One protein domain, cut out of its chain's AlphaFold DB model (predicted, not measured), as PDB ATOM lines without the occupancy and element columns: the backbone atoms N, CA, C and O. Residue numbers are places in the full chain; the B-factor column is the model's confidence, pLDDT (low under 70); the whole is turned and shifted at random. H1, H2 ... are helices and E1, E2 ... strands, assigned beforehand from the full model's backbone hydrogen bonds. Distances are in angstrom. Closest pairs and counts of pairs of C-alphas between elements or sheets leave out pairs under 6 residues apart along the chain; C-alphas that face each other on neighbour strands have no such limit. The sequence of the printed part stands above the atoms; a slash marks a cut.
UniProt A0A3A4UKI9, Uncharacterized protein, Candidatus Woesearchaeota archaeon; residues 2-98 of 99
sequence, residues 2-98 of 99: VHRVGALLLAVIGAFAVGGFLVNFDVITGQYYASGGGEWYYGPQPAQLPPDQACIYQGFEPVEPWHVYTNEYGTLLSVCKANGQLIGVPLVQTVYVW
ATOM      1  N   VAL A   2     -16.646  63.586 -11.720       54.12
ATOM      2  CA  VAL A   2     -15.437  63.859 -12.536       54.12
ATOM      3  C   VAL A   2     -14.228  62.957 -12.213       54.12
ATOM      4  O   VAL A   2     -13.539  62.503 -13.117       54.12
ATOM      5  N   HIS A   3     -13.993  62.612 -10.940       52.94
ATOM      6  CA  HIS A   3     -12.824  61.804 -10.544       52.94
ATOM      7  C   HIS A   3     -12.918  60.328 -10.970       52.94
ATOM      8  O   HIS A   3     -11.898  59.686 -11.192       52.94
ATOM      9  N   ARG A   4     -14.140  59.794 -11.137       57.03
ATOM     10  CA  ARG A   4     -14.347  58.412 -11.609       57.03
ATOM     11  C   ARG A   4     -14.050  58.280 -13.102       57.03
ATOM     12  O   ARG A   4     -13.507  57.269 -13.518       57.03
ATOM     13  N   VAL A   5     -14.352  59.321 -13.883       59.69
ATOM     14  CA  VAL A   5     -14.072  59.372 -15.327       59.69
ATOM     15  C   VAL A   5     -12.572  59.544 -15.588       59.69
ATOM     16  O   VAL A   5     -12.028  58.872 -16.458       59.69
ATOM     17  N   GLY A   6     -11.882  60.366 -14.787       62.66
ATOM     18  CA  GLY A   6     -10.425  60.532 -14.884       62.66
ATOM     19  C   GLY A   6      -9.644  59.250 -14.574       62.66
ATOM     20  O   GLY A   6      -8.722  58.901 -15.308       62.66
ATOM     21  N   ALA A   7     -10.055  58.504 -13.544       64.50
ATOM     22  CA  ALA A   7      -9.465  57.201 -13.230       64.50
ATOM     23  C   ALA A   7      -9.726  56.160 -14.335       64.50
ATOM     24  O   ALA A   7      -8.847  55.360 -14.648       64.50
ATOM     25  N   LEU A   8     -10.907  56.205 -14.965       67.19
ATOM     26  CA  LEU A   8     -11.252  55.316 -16.073       67.19
ATOM     27  C   LEU A   8     -10.387  55.591 -17.313       67.19
ATOM     28  O   LEU A   8      -9.895  54.659 -17.939       67.19
ATOM     29  N   LEU A   9     -10.153  56.866 -17.635       66.62
ATOM     30  CA  LEU A   9      -9.288  57.268 -18.750       66.62
ATOM     31  C   LEU A   9      -7.828  56.858 -18.526       66.62
ATOM     32  O   LEU A   9      -7.186  56.365 -19.449       66.62
ATOM     33  N   LEU A  10      -7.318  56.990 -17.298       69.06
ATOM     34  CA  LEU A  10      -5.975  56.520 -16.938       69.06
ATOM     35  C   LEU A  10      -5.838  54.997 -17.054       69.06
ATOM     36  O   LEU A  10      -4.819  54.518 -17.548       69.06
ATOM     37  N   ALA A  11      -6.866  54.239 -16.664       67.19
ATOM     38  CA  ALA A  11      -6.881  52.786 -16.835       67.19
ATOM     39  C   ALA A  11      -6.877  52.378 -18.319       67.19
ATOM     40  O   ALA A  11      -6.173  51.446 -18.699       67.19
ATOM     41  N   VAL A  12      -7.608  53.107 -19.168       69.19
ATOM     42  CA  VAL A  12      -7.635  52.875 -20.621       69.19
ATOM     43  C   VAL A  12      -6.279  53.187 -21.259       69.19
ATOM     44  O   VAL A  12      -5.763  52.374 -22.021       69.19
ATOM     45  N   ILE A  13      -5.655  54.315 -20.910       70.56
ATOM     46  CA  ILE A  13      -4.315  54.673 -21.405       70.56
ATOM     47  C   ILE A  13      -3.272  53.645 -20.938       70.56
ATOM     48  O   ILE A  13      -2.436  53.219 -21.733       70.56
ATOM     49  N   GLY A  14      -3.357  53.188 -19.684       66.88
ATOM     50  CA  GLY A  14      -2.512  52.113 -19.163       66.88
ATOM     51  C   GLY A  14      -2.691  50.796 -19.927       66.88
ATOM     52  O   GLY A  14      -1.703  50.146 -20.258       66.88
ATOM     53  N   ALA A  15      -3.925  50.434 -20.284       65.88
ATOM     54  CA  ALA A  15      -4.210  49.235 -21.072       65.88
ATOM     55  C   ALA A  15      -3.645  49.319 -22.501       65.88
ATOM     56  O   ALA A  15      -3.087  48.337 -22.984       65.88
ATOM     57  N   PHE A  16      -3.715  50.483 -23.159       63.28
ATOM     58  CA  PHE A  16      -3.092  50.686 -24.475       63.28
ATOM     59  C   PHE A  16      -1.562  50.695 -24.410       63.28
ATOM     60  O   PHE A  16      -0.918  50.155 -25.306       63.28
ATOM     61  N   ALA A  17      -0.972  51.254 -23.351       60.47
ATOM     62  CA  ALA A  17       0.476  51.243 -23.156       60.47
ATOM     63  C   ALA A  17       1.006  49.820 -22.908       60.47
ATOM     64  O   ALA A  17       1.995  49.428 -23.519       60.47
ATOM     65  N   VAL A  18       0.323  49.022 -22.078       60.25
ATOM     66  CA  VAL A  18       0.681  47.611 -21.832       60.25
ATOM     67  C   VAL A  18       0.400  46.747 -23.066       60.25
ATOM     68  O   VAL A  18       1.232  45.921 -23.435       60.25
ATOM     69  N   GLY A  19      -0.725  46.976 -23.750       55.84
ATOM     70  CA  GLY A  19      -1.073  46.291 -24.995       55.84
ATOM     71  C   GLY A  19      -0.078  46.570 -26.121       55.84
ATOM     72  O   GLY A  19       0.322  45.637 -26.802       55.84
ATOM     73  N   GLY A  20       0.385  47.817 -26.266       54.56
ATOM     74  CA  GLY A  20       1.415  48.210 -27.232       54.56
ATOM     75  C   GLY A  20       2.810  47.668 -26.904       54.56
ATOM     76  O   GLY A  20       3.590  47.401 -27.816       54.56
ATOM     77  N   PHE A  21       3.120  47.455 -25.621       50.62
ATOM     78  CA  PHE A  21       4.402  46.891 -25.187       50.62
ATOM     79  C   PHE A  21       4.467  45.361 -25.336       50.62
ATOM     80  O   PHE A  21       5.549  44.816 -25.527       50.62
ATOM     81  N   LEU A  22       3.320  44.669 -25.302       50.69
ATOM     82  CA  LEU A  22       3.227  43.222 -25.546       50.69
ATOM     83  C   LEU A  22       3.321  42.834 -27.032       50.69
ATOM     84  O   LEU A  22       3.481  41.656 -27.329       50.69
ATOM     85  N   VAL A  23       3.267  43.793 -27.966       49.72
ATOM     86  CA  VAL A  23       3.411  43.528 -29.416       49.72
ATOM     87  C   VAL A  23       4.873  43.550 -29.878       49.72
ATOM     88  O   VAL A  23       5.143  43.687 -31.069       49.72
ATOM     89  N   ASN A  24       5.834  43.457 -28.956       45.94
ATOM     90  CA  ASN A  24       7.246  43.441 -29.309       45.94
ATOM     91  C   ASN A  24       7.855  42.058 -29.080       45.94
ATOM     92  O   ASN A  24       7.895  41.553 -27.959       45.94
ATOM     93  N   PHE A  25       8.375  41.523 -30.184       47.38
ATOM     94  CA  PHE A  25       9.162  40.300 -30.324       47.38
ATOM     95  C   PHE A  25       8.395  38.976 -30.310       47.38
ATOM     96  O   PHE A  25       8.922  37.970 -29.838       47.38
ATOM     97  N   ASP A  26       7.255  38.908 -31.006       40.34
ATOM     98  CA  ASP A  26       7.146  37.768 -31.919       40.34
ATOM     99  C   ASP A  26       8.268  37.968 -32.933       40.34
ATOM    100  O   ASP A  26       8.185  38.775 -33.861       40.34
ATOM    101  N   VAL A  27       9.394  37.297 -32.672       46.03
ATOM    102  CA  VAL A  27      10.353  36.952 -33.709       46.03
ATOM    103  C   VAL A  27       9.484  36.523 -34.874       46.03
ATOM    104  O   VAL A  27       8.731  35.557 -34.755       46.03
ATOM    105  N   ILE A  28       9.529  37.271 -35.975       44.44
ATOM    106  CA  ILE A  28       8.988  36.799 -37.237       44.44
ATOM    107  C   ILE A  28       9.916  35.643 -37.616       44.44
ATOM    108  O   ILE A  28      10.766  35.752 -38.492       44.44
ATOM    109  N   THR A  29       9.760  34.499 -36.947       43.88
ATOM    110  CA  THR A  29       9.982  33.188 -37.525       43.88
ATOM    111  C   THR A  29       8.863  33.063 -38.543       43.88
ATOM    112  O   THR A  29       7.901  32.318 -38.349       43.88
ATOM    113  N   GLY A  30       8.926  33.909 -39.578       41.47
ATOM    114  CA  GLY A  30       8.099  33.798 -40.755       41.47
ATOM    115  C   GLY A  30       8.247  32.351 -41.139       41.47
ATOM    116  O   GLY A  30       9.372  31.887 -41.327       41.47
ATOM    117  N   GLN A  31       7.136  31.625 -41.047       38.88
ATOM    118  CA  GLN A  31       7.114  30.202 -41.291       38.88
ATOM    119  C   GLN A  31       7.861  30.001 -42.600       38.88
ATOM    120  O   GLN A  31       7.441  30.515 -43.637       38.88
ATOM    121  N   TYR A  32       9.028  29.359 -42.524       42.94
ATOM    122  CA  TYR A  32       9.711  28.896 -43.710       42.94
ATOM    123  C   TYR A  32       8.731  27.902 -44.304       42.94
ATOM    124  O   TYR A  32       8.640  26.758 -43.857       42.94
ATOM    125  N   TYR A  33       7.930  28.357 -45.263       42.28
ATOM    126  CA  TYR A  33       7.261  27.466 -46.178       42.28
ATOM    127  C   TYR A  33       8.394  26.870 -47.001       42.28
ATOM    128  O   TYR A  33       8.703  27.321 -48.099       42.28
ATOM    129  N   ALA A  34       9.053  25.856 -46.435       46.81
ATOM    130  CA  ALA A  34       9.660  24.832 -47.242       46.81
ATOM    131  C   ALA A  34       8.512  24.357 -48.130       46.81
ATOM    132  O   ALA A  34       7.599  23.674 -47.662       46.81
ATOM    133  N   SER A  35       8.496  24.800 -49.385       50.41
ATOM    134  CA  SER A  35       7.664  24.220 -50.427       50.41
ATOM    135  C   SER A  35       8.203  22.808 -50.671       50.41
ATOM    136  O   SER A  35       8.877  22.528 -51.660       50.41
ATOM    137  N   GLY A  36       8.016  21.944 -49.675       47.50
ATOM    138  CA  GLY A  36       8.393  20.550 -49.676       47.50
ATOM    139  C   GLY A  36       7.491  19.835 -50.660       47.50
ATOM    140  O   GLY A  36       6.288  19.734 -50.434       47.50
ATOM    141  N   GLY A  37       8.081  19.372 -51.762       45.84
ATOM    142  CA  GLY A  37       7.402  18.516 -52.732       45.84
ATOM    143  C   GLY A  37       7.874  18.646 -54.179       45.84
ATOM    144  O   GLY A  37       7.442  17.851 -55.004       45.84
ATOM    145  N   GLY A  38       8.731  19.617 -54.512       53.50
ATOM    146  CA  GLY A  38       9.318  19.715 -55.852       53.50
ATOM    147  C   GLY A  38      10.525  18.791 -56.016       53.50
ATOM    148  O   GLY A  38      11.380  18.736 -55.134       53.50
ATOM    149  N   GLU A  39      10.612  18.080 -57.141       58.72
ATOM    150  CA  GLU A  39      11.864  17.444 -57.557       58.72
ATOM    151  C   GLU A  39      12.906  18.541 -57.833       58.72
ATOM    152  O   GLU A  39      12.634  19.509 -58.548       58.72
ATOM    153  N   TRP A  40      14.093  18.414 -57.237       61.31
ATOM    154  CA  TRP A  40      15.232  19.259 -57.586       61.31
ATOM    155  C   TRP A  40      15.704  18.843 -58.979       61.31
ATOM    156  O   TRP A  40      16.051  17.684 -59.200       61.31
ATOM    157  N   TYR A  41      15.709  19.780 -59.923       64.75
ATOM    158  CA  TYR A  41      16.231  19.554 -61.267       64.75
ATOM    159  C   TYR A  41      17.609  20.201 -61.355       64.75
ATOM    160  O   TYR A  41      17.832  21.276 -60.794       64.75
ATOM    161  N   TYR A  42      18.530  19.567 -62.081       77.75
ATOM    162  CA  TYR A  42      19.843  20.150 -62.333       77.75
ATOM    163  C   TYR A  42      19.721  21.496 -63.054       77.75
ATOM    164  O   TYR A  42      18.940  21.639 -63.999       77.75
ATOM    165  N   GLY A  43      20.527  22.465 -62.624       77.81
ATOM    166  CA  GLY A  43      20.543  23.821 -63.164       77.81
ATOM    167  C   GLY A  43      20.036  24.896 -62.191       77.81
ATOM    168  O   GLY A  43      19.997  24.674 -60.980       77.81
ATOM    169  N   PRO A  44      19.723  26.098 -62.710       80.25
ATOM    170  CA  PRO A  44      19.293  27.239 -61.908       80.25
ATOM    171  C   PRO A  44      17.834  27.097 -61.459       80.25
ATOM    172  O   PRO A  44      16.935  26.972 -62.293       80.25
ATOM    173  N   GLN A  45      17.581  27.182 -60.153       80.12
ATOM    174  CA  GLN A  45      16.241  27.082 -59.573       80.12
ATOM    175  C   GLN A  45      16.003  28.163 -58.512       80.12
ATOM    176  O   GLN A  45      16.896  28.416 -57.708       80.12
ATOM    177  N   PRO A  46      14.821  28.801 -58.460       84.25
ATOM    178  CA  PRO A  46      14.484  29.677 -57.348       84.25
ATOM    179  C   PRO A  46      14.276  28.840 -56.081       84.25
ATOM    180  O   PRO A  46      13.422  27.955 -56.051       84.25
ATOM    181  N   ALA A  47      15.036  29.132 -55.032       85.00
ATOM    182  CA  ALA A  47      14.893  28.501 -53.728       85.00
ATOM    183  C   ALA A  47      14.852  29.561 -52.629       85.00
ATOM    184  O   ALA A  47      15.548  30.577 -52.698       85.00
ATOM    185  N   GLN A  48      14.037  29.312 -51.606       88.19
ATOM    186  CA  GLN A  48      14.075  30.085 -50.373       88.19
ATOM    187  C   GLN A  48      15.162  29.508 -49.466       88.19
ATOM    188  O   GLN A  48      15.033  28.394 -48.957       88.19
ATOM    189  N   LEU A  49      16.227  30.275 -49.276       88.75
ATOM    190  CA  LEU A  49      17.339  29.925 -48.407       88.75
ATOM    191  C   LEU A  49      17.089  30.406 -46.971       88.75
ATOM    192  O   LEU A  49      16.445  31.440 -46.768       88.75
ATOM    193  N   PRO A  50      17.627  29.697 -45.967       90.56
ATOM    194  CA  PRO A  50      17.814  30.246 -44.630       90.56
ATOM    195  C   PRO A  50      18.656  31.546 -44.650       90.56
ATOM    196  O   PRO A  50      19.460  31.732 -45.568       90.56
ATOM    197  N   PRO A  51      18.515  32.453 -43.666       90.88
ATOM    198  CA  PRO A  51      19.158  33.771 -43.674       90.88
ATOM    199  C   PRO A  51      20.681  33.746 -43.731       90.88
ATOM    200  O   PRO A  51      21.282  34.559 -44.434       90.88
ATOM    201  N   ASP A  52      21.299  32.807 -43.030       93.38
ATOM    202  CA  ASP A  52      22.735  32.561 -43.046       93.38
ATOM    203  C   ASP A  52      23.195  32.010 -44.400       93.38
ATOM    204  O   ASP A  52      24.141  32.527 -44.999       93.38
ATOM    205  N   GLN A  53      22.480  31.017 -44.932       92.19
ATOM    206  CA  GLN A  53      22.791  30.425 -46.232       92.19
ATOM    207  C   GLN A  53      22.611  31.417 -47.379       92.19
ATOM    208  O   GLN A  53      23.402  31.400 -48.317       92.19
ATOM    209  N   ALA A  54      21.628  32.314 -47.295       92.81
ATOM    210  CA  ALA A  54      21.434  33.384 -48.265       92.81
ATOM    211  C   ALA A  54      22.660  34.312 -48.346       92.81
ATOM    212  O   ALA A  54      23.071  34.676 -49.451       92.81
ATOM    213  N   CYS A  55      23.266  34.654 -47.200       93.38
ATOM    214  CA  CYS A  55      24.510  35.427 -47.147       93.38
ATOM    215  C   CYS A  55      25.686  34.630 -47.723       93.38
ATOM    216  O   CYS A  55      26.380  35.117 -48.616       93.38
ATOM    217  N   ILE A  56      25.876  33.391 -47.254       93.75
ATOM    218  CA  ILE A  56      27.000  32.526 -47.649       93.75
ATOM    219  C   ILE A  56      26.971  32.240 -49.153       93.75
ATOM    220  O   ILE A  56      28.005  32.320 -49.814       93.75
ATOM    221  N   TYR A  57      25.792  31.955 -49.711       91.06
ATOM    222  CA  TYR A  57      25.621  31.652 -51.132       91.06
ATOM    223  C   TYR A  57      26.033  32.826 -52.036       91.06
ATOM    224  O   TYR A  57      26.586  32.614 -53.113       91.06
ATOM    225  N   GLN A  58      25.827  34.064 -51.579       90.50
ATOM    226  CA  GLN A  58      26.253  35.284 -52.278       90.50
ATOM    227  C   GLN A  58      27.689  35.722 -51.923       90.50
ATOM    228  O   GLN A  58      28.160  36.741 -52.422       90.50
ATOM    229  N   GLY A  59      28.401  34.967 -51.079       93.81
ATOM    230  CA  GLY A  59      29.772  35.276 -50.666       93.81
ATOM    231  C   GLY A  59      29.887  36.367 -49.597       93.81
ATOM    232  O   GLY A  59      30.931  37.012 -49.498       93.81
ATOM    233  N   PHE A  60      28.838  36.588 -48.803       95.25
ATOM    234  CA  PHE A  60      28.815  37.572 -47.719       95.25
ATOM    235  C   PHE A  60      28.893  36.921 -46.335       95.25
ATOM    236  O   PHE A  60      28.500  35.770 -46.142       95.25
ATOM    237  N   GLU A  61      29.362  37.686 -45.349       95.69
ATOM    238  CA  GLU A  61      29.401  37.244 -43.954       95.69
ATOM    239  C   GLU A  61      27.984  37.315 -43.350       95.69
ATOM    240  O   GLU A  61      27.362  38.383 -43.396       95.69
ATOM    241  N   PRO A  62      27.443  36.224 -42.776       93.19
ATOM    242  CA  PRO A  62      26.197  36.292 -42.024       93.19
ATOM    243  C   PRO A  62      26.399  37.078 -40.722       93.19
ATOM    244  O   PRO A  62      27.454  37.008 -40.092       93.19
ATOM    245  N   VAL A  63      25.382  37.837 -40.316       91.06
ATOM    246  CA  VAL A  63      25.390  38.592 -39.055       91.06
ATOM    247  C   VAL A  63      24.601  37.821 -38.004       91.06
ATOM    248  O   VAL A  63      23.485  37.381 -38.271       91.06
ATOM    249  N   GLU A  64      25.170  37.677 -36.807       88.69
ATOM    250  CA  GLU A  64      24.486  37.101 -35.648       88.69
ATOM    251  C   GLU A  64      24.098  38.197 -34.633       88.69
ATOM    252  O   GLU A  64      24.925  39.064 -34.332       88.69
ATOM    253  N   PRO A  65      22.872  38.166 -34.073       88.00
ATOM    254  CA  PRO A  65      21.788  37.234 -34.400       88.00
ATOM    255  C   PRO A  65      21.227  37.474 -35.812       88.00
ATOM    256  O   PRO A  65      21.291  38.589 -36.328       88.00
ATOM    257  N   TRP A  66      20.683  36.425 -36.441       88.75
ATOM    258  CA  TRP A  66      20.126  36.539 -37.790       88.75
ATOM    259  C   TRP A  66      18.965  37.530 -37.812       88.75
ATOM    260  O   TRP A  66      17.993  37.392 -37.068       88.75
ATOM    261  N   HIS A  67      19.058  38.509 -38.706       87.06
ATOM    262  CA  HIS A  67      18.035  39.524 -38.898       87.06
ATOM    263  C   HIS A  67      17.466  39.437 -40.308       87.06
ATOM    264  O   HIS A  67      18.203  39.413 -41.290       87.06
ATOM    265  N   VAL A  68      16.137  39.420 -40.393       90.31
ATOM    266  CA  VAL A  68      15.385  39.402 -41.648       90.31
ATOM    267  C   VAL A  68      14.423  40.579 -41.650       90.31
ATOM    268  O   VAL A  68      13.807  40.880 -40.627       90.31
ATOM    269  N   TYR A  69      14.282  41.241 -42.791       90.31
ATOM    270  CA  TYR A  69      13.320  42.320 -42.978       90.31
ATOM    271  C   TYR A  69      12.698  42.263 -44.371       90.31
ATOM    272  O   TYR A  69      13.233  41.643 -45.290       90.31
ATOM    273  N   THR A  70      11.558  42.924 -44.525       92.88
ATOM    274  CA  THR A  70      10.869  43.056 -45.809       92.88
ATOM    275  C   THR A  70      11.110  44.457 -46.357       92.88
ATOM    276  O   THR A  70      10.942  45.430 -45.624       92.88
ATOM    277  N   ASN A  71      11.505  44.579 -47.626       89.81
ATOM    278  CA  ASN A  71      11.613  45.890 -48.279       89.81
ATOM    279  C   ASN A  71      10.248  46.424 -48.753       89.81
ATOM    280  O   ASN A  71       9.219  45.752 -48.658       89.81
ATOM    281  N   GLU A  72      10.247  47.626 -49.323       90.88
ATOM    282  CA  GLU A  72       9.074  48.293 -49.899       90.88
ATOM    283  C   GLU A  72       8.403  47.512 -51.045       90.88
ATOM    284  O   GLU A  72       7.243  47.763 -51.365       90.88
ATOM    285  N   TYR A  73       9.104  46.540 -51.633       89.44
ATOM    286  CA  TYR A  73       8.612  45.673 -52.706       89.44
ATOM    287  C   TYR A  73       8.084  44.322 -52.197       89.44
ATOM    288  O   TYR A  73       7.741  43.459 -53.002       89.44
ATOM    289  N   GLY A  74       8.043  44.097 -50.879       86.44
ATOM    290  CA  GLY A  74       7.592  42.826 -50.305       86.44
ATOM    291  C   GLY A  74       8.630  41.699 -50.363       86.44
ATOM    292  O   GLY A  74       8.294  40.546 -50.104       86.44
ATOM    293  N   THR A  75       9.888  41.999 -50.700       88.62
ATOM    294  CA  THR A  75      10.971  41.005 -50.757       88.62
ATOM    295  C   THR A  75      11.544  40.766 -49.366       88.62
ATOM    296  O   THR A  75      11.941  41.715 -48.690       88.62
ATOM    297  N   LEU A  76      11.631  39.497 -48.967       91.75
ATOM    298  CA  LEU A  76      12.288  39.071 -47.733       91.75
ATOM    299  C   LEU A  76      13.814  39.091 -47.912       91.75
ATOM    300  O   LEU A  76      14.347  38.396 -48.781       91.75
ATOM    301  N   LEU A  77      14.506  39.879 -47.091       93.75
ATOM    302  CA  LEU A  77      15.950  40.117 -47.133       93.75
ATOM    303  C   LEU A  77      16.594  39.707 -45.800       93.75
ATOM    304  O   LEU A  77      16.120  40.097 -44.737       93.75
ATOM    305  N   SER A  78      17.694  38.964 -45.863       94.81
ATOM    306  CA  SER A  78      18.615  38.712 -44.754       94.81
ATOM    307  C   SER A  78      19.612  39.865 -44.615       94.81
ATOM    308  O   SER A  78      20.088  40.394 -45.622       94.81
ATOM    309  N   VAL A  79      19.942  40.259 -43.387       94.56
ATOM    310  CA  VAL A  79      21.014  41.225 -43.114       94.56
ATOM    311  C   VAL A  79      22.356  40.495 -43.110       94.56
ATOM    312  O   VAL A  79      22.640  39.687 -42.227       94.56
ATOM    313  N   CYS A  80      23.200  40.830 -44.076       95.44
ATOM    314  CA  CYS A  80      24.550  40.298 -44.221       95.44
ATOM    315  C   CYS A  80      25.583  41.421 -44.095       95.44
ATOM    316  O   CYS A  80      25.247  42.608 -44.103       95.44
ATOM    317  N   LYS A  81      26.861  41.055 -44.015       96.06
ATOM    318  CA  LYS A  81      27.978  41.990 -43.953       96.06
ATOM    319  C   LYS A  81      28.898  41.814 -45.158       96.06
ATOM    320  O   LYS A  81      29.369  40.718 -45.456       96.06
ATOM    321  N   ALA A  82      29.175  42.927 -45.829       95.44
ATOM    322  CA  ALA A  82      30.106  43.021 -46.944       95.44
ATOM    323  C   ALA A  82      31.105  44.143 -46.655       95.44
ATOM    324  O   ALA A  82      30.717  45.301 -46.507       95.44
ATOM    325  N   ASN A  83      32.395  43.816 -46.538       92.94
ATOM    326  CA  ASN A  83      33.464  44.800 -46.304       92.94
ATOM    327  C   ASN A  83      33.204  45.747 -45.112       92.94
ATOM    328  O   ASN A  83      33.505  46.937 -45.169       92.94
ATOM    329  N   GLY A  84      32.610  45.235 -44.029       90.44
ATOM    330  CA  GLY A  84      32.290  46.039 -42.843       90.44
ATOM    331  C   GLY A  84      30.965  46.806 -42.900       90.44
ATOM    332  O   GLY A  84      30.592  47.407 -41.897       90.44
ATOM    333  N   GLN A  85      30.239  46.763 -44.018       93.69
ATOM    334  CA  GLN A  85      28.925  47.391 -44.174       93.69
ATOM    335  C   GLN A  85      27.805  46.355 -44.114       93.69
ATOM    336  O   GLN A  85      27.977  45.225 -44.568       93.69
ATOM    337  N   LEU A  86      26.658  46.754 -43.562       93.75
ATOM    338  CA  LEU A  86      25.449  45.934 -43.547       93.75
ATOM    339  C   LEU A  86      24.714  46.072 -44.881       93.75
ATOM    340  O   LEU A  86      24.476  47.188 -45.345       93.75
ATOM    341  N   ILE A  87      24.347  44.942 -45.472       94.94
ATOM    342  CA  ILE A  87      23.617  44.860 -46.736       94.94
ATOM    343  C   ILE A  87      22.427  43.908 -46.604       94.94
ATOM    344  O   ILE A  87      22.466  42.956 -45.828       94.94
ATOM    345  N   GLY A  88      21.370  44.163 -47.373       93.44
ATOM    346  CA  GLY A  88      20.220  43.269 -47.483       93.44
ATOM    347  C   GLY A  88      20.391  42.297 -48.641       93.44
ATOM    348  O   GLY A  88      20.586  42.727 -49.777       93.44
ATOM    349  N   VAL A  89      20.284  41.001 -48.370       94.56
ATOM    350  CA  VAL A  89      20.422  39.934 -49.367       94.56
ATOM    351  C   VAL A  89      19.116  39.143 -49.451       94.56
ATOM    352  O   VAL A  89      18.636  38.676 -48.422       94.56
ATOM    353  N   PRO A  90      18.509  38.970 -50.637       94.31
ATOM    354  CA  PRO A  90      17.220  38.289 -50.762       94.31
ATOM    355  C   PRO A  90      17.282  36.844 -50.289       94.31
ATOM    356  O   PRO A  90      18.238  36.134 -50.564       94.31
ATOM    357  N   LEU A  91      16.253  36.399 -49.573       91.38
ATOM    358  CA  LEU A  91      16.141  35.014 -49.109       91.38
ATOM    359  C   LEU A  91      15.726  34.073 -50.241       91.38
ATOM    360  O   LEU A  91      16.146  32.923 -50.273       91.38
ATOM    361  N   VAL A  92      14.917  34.564 -51.181       90.50
ATOM    362  CA  VAL A  92      14.569  33.830 -52.398       90.50
ATOM    363  C   VAL A  92      15.581  34.194 -53.474       90.50
ATOM    364  O   VAL A  92      15.617  35.335 -53.939       90.50
ATOM    365  N   GLN A  93      16.414  33.232 -53.854       88.38
ATOM    366  CA  GLN A  93      17.476  33.416 -54.841       88.38
ATOM    367  C   GLN A  93      17.497  32.255 -55.829       88.38
ATOM    368  O   GLN A  93      17.007  31.166 -55.539       88.38
ATOM    369  N   THR A  94      18.115  32.470 -56.988       88.06
ATOM    370  CA  THR A  94      18.398  31.384 -57.928       88.06
ATOM    371  C   THR A  94      19.624  30.598 -57.463       88.06
ATOM    372  O   THR A  94      20.750  31.102 -57.529       88.06
ATOM    373  N   VAL A  95      19.411  29.360 -57.022       84.81
ATOM    374  CA  VAL A  95      20.467  28.413 -56.653       84.81
ATOM    375  C   VAL A  95      20.825  27.499 -57.823       84.81
ATOM    376  O   VAL A  95      19.949  27.120 -58.596       84.81
ATOM    377  N   TYR A  96      22.102  27.143 -57.969       83.56
ATOM    378  CA  TYR A  96      22.546  26.161 -58.962       83.56
ATOM    379  C   TYR A  96      22.673  24.774 -58.336       83.56
ATOM    380  O   TYR A  96      23.489  24.565 -57.439       83.56
ATOM    381  N   VAL A  97      21.888  23.826 -58.846       78.19
ATOM    382  CA  VAL A  97      21.955  22.413 -58.464       78.19
ATOM    383  C   VAL A  97      22.818  21.674 -59.483       78.19
ATOM    384  O   VAL A  97      22.478  21.627 -60.668       78.19
ATOM    385  N   TRP A  98      23.935  21.105 -59.033       75.62
ATOM    386  CA  TRP A  98      24.858  20.328 -59.866       75.62
ATOM    387  C   TRP A  98      24.633  18.814 -59.682       75.62
ATOM    388  O   TRP A  98      24.164  18.419 -58.612       75.62
TER     389      TRP A  98
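What this domain is: This is residues 2 to 98 of the 99 residues of an uncharacterized protein of Candidatus Woesearchaeota archaeon (UniProt A0A3A4UKI9). A lone helix, H1, sticks out with residues 2 to 26 from a small body, in which the short helix H2 packs on a three-stranded sheet and a two-stranded ribbon, E1 and E5, extends from that sheet where E4 runs on into E5 at 74 degrees. The sheet E2 E3 E4 is a meander, each strand the antiparallel neighbour of the one before; E1 and E5 are antiparallel too. The printed part has 97 residues with two named helices and five named strands, in the order H1 E1 H2 E2 E3 E4 E5, of mixed class. It is extended, with a radius of gyration of the C-alphas of 21.2 A and spans of 75 by 38 by 22 A.

How they stand to each other: H1, residues 2 to 21, stands free. E1, residues 43 to 48, is the antiparallel neighbour of E5, residues 92 to 97, at 144 degrees; N 45 and O 95 are within hydrogen-bond range at 2.8 A. H2, residues 51 to 57, is on the sheet of E2, residues 68 to 70, E3, residues 76 to 82, and E4, residues 85 to 90, at a height over the sheet of 8.5 A. It runs across the strands, at 77 degrees to E4 on the local plane; its closest C-alphas to E3 are those of Pro 51 and Ser 78, 5.1 A apart. E2 and E3 form a hairpin, with N 69 and O 77 at 2.9 A; E3 and E4 form another, with N 80 and O 87 at 2.9 A. In H1 and H2 every O i to N i+4 pair is within hydrogen-bond range.

Where its parts are: H1 begins at C-alpha 2, (-15.437, 63.859, -12.536), and is 29.0 A long. E3 measures 18.3 A and E4 16.2 A. E5 ends at C-alpha 97, (21.955, 22.413, -58.464).

The domain as a whole: The C-alphas farthest apart, of Val 2 and Trp 98, are 75.9 A apart. The printed part has no cut. The link from H1 to E1, 21 residues, is long. Residues 2 to 12 and 14 to 41 have pLDDT under 70.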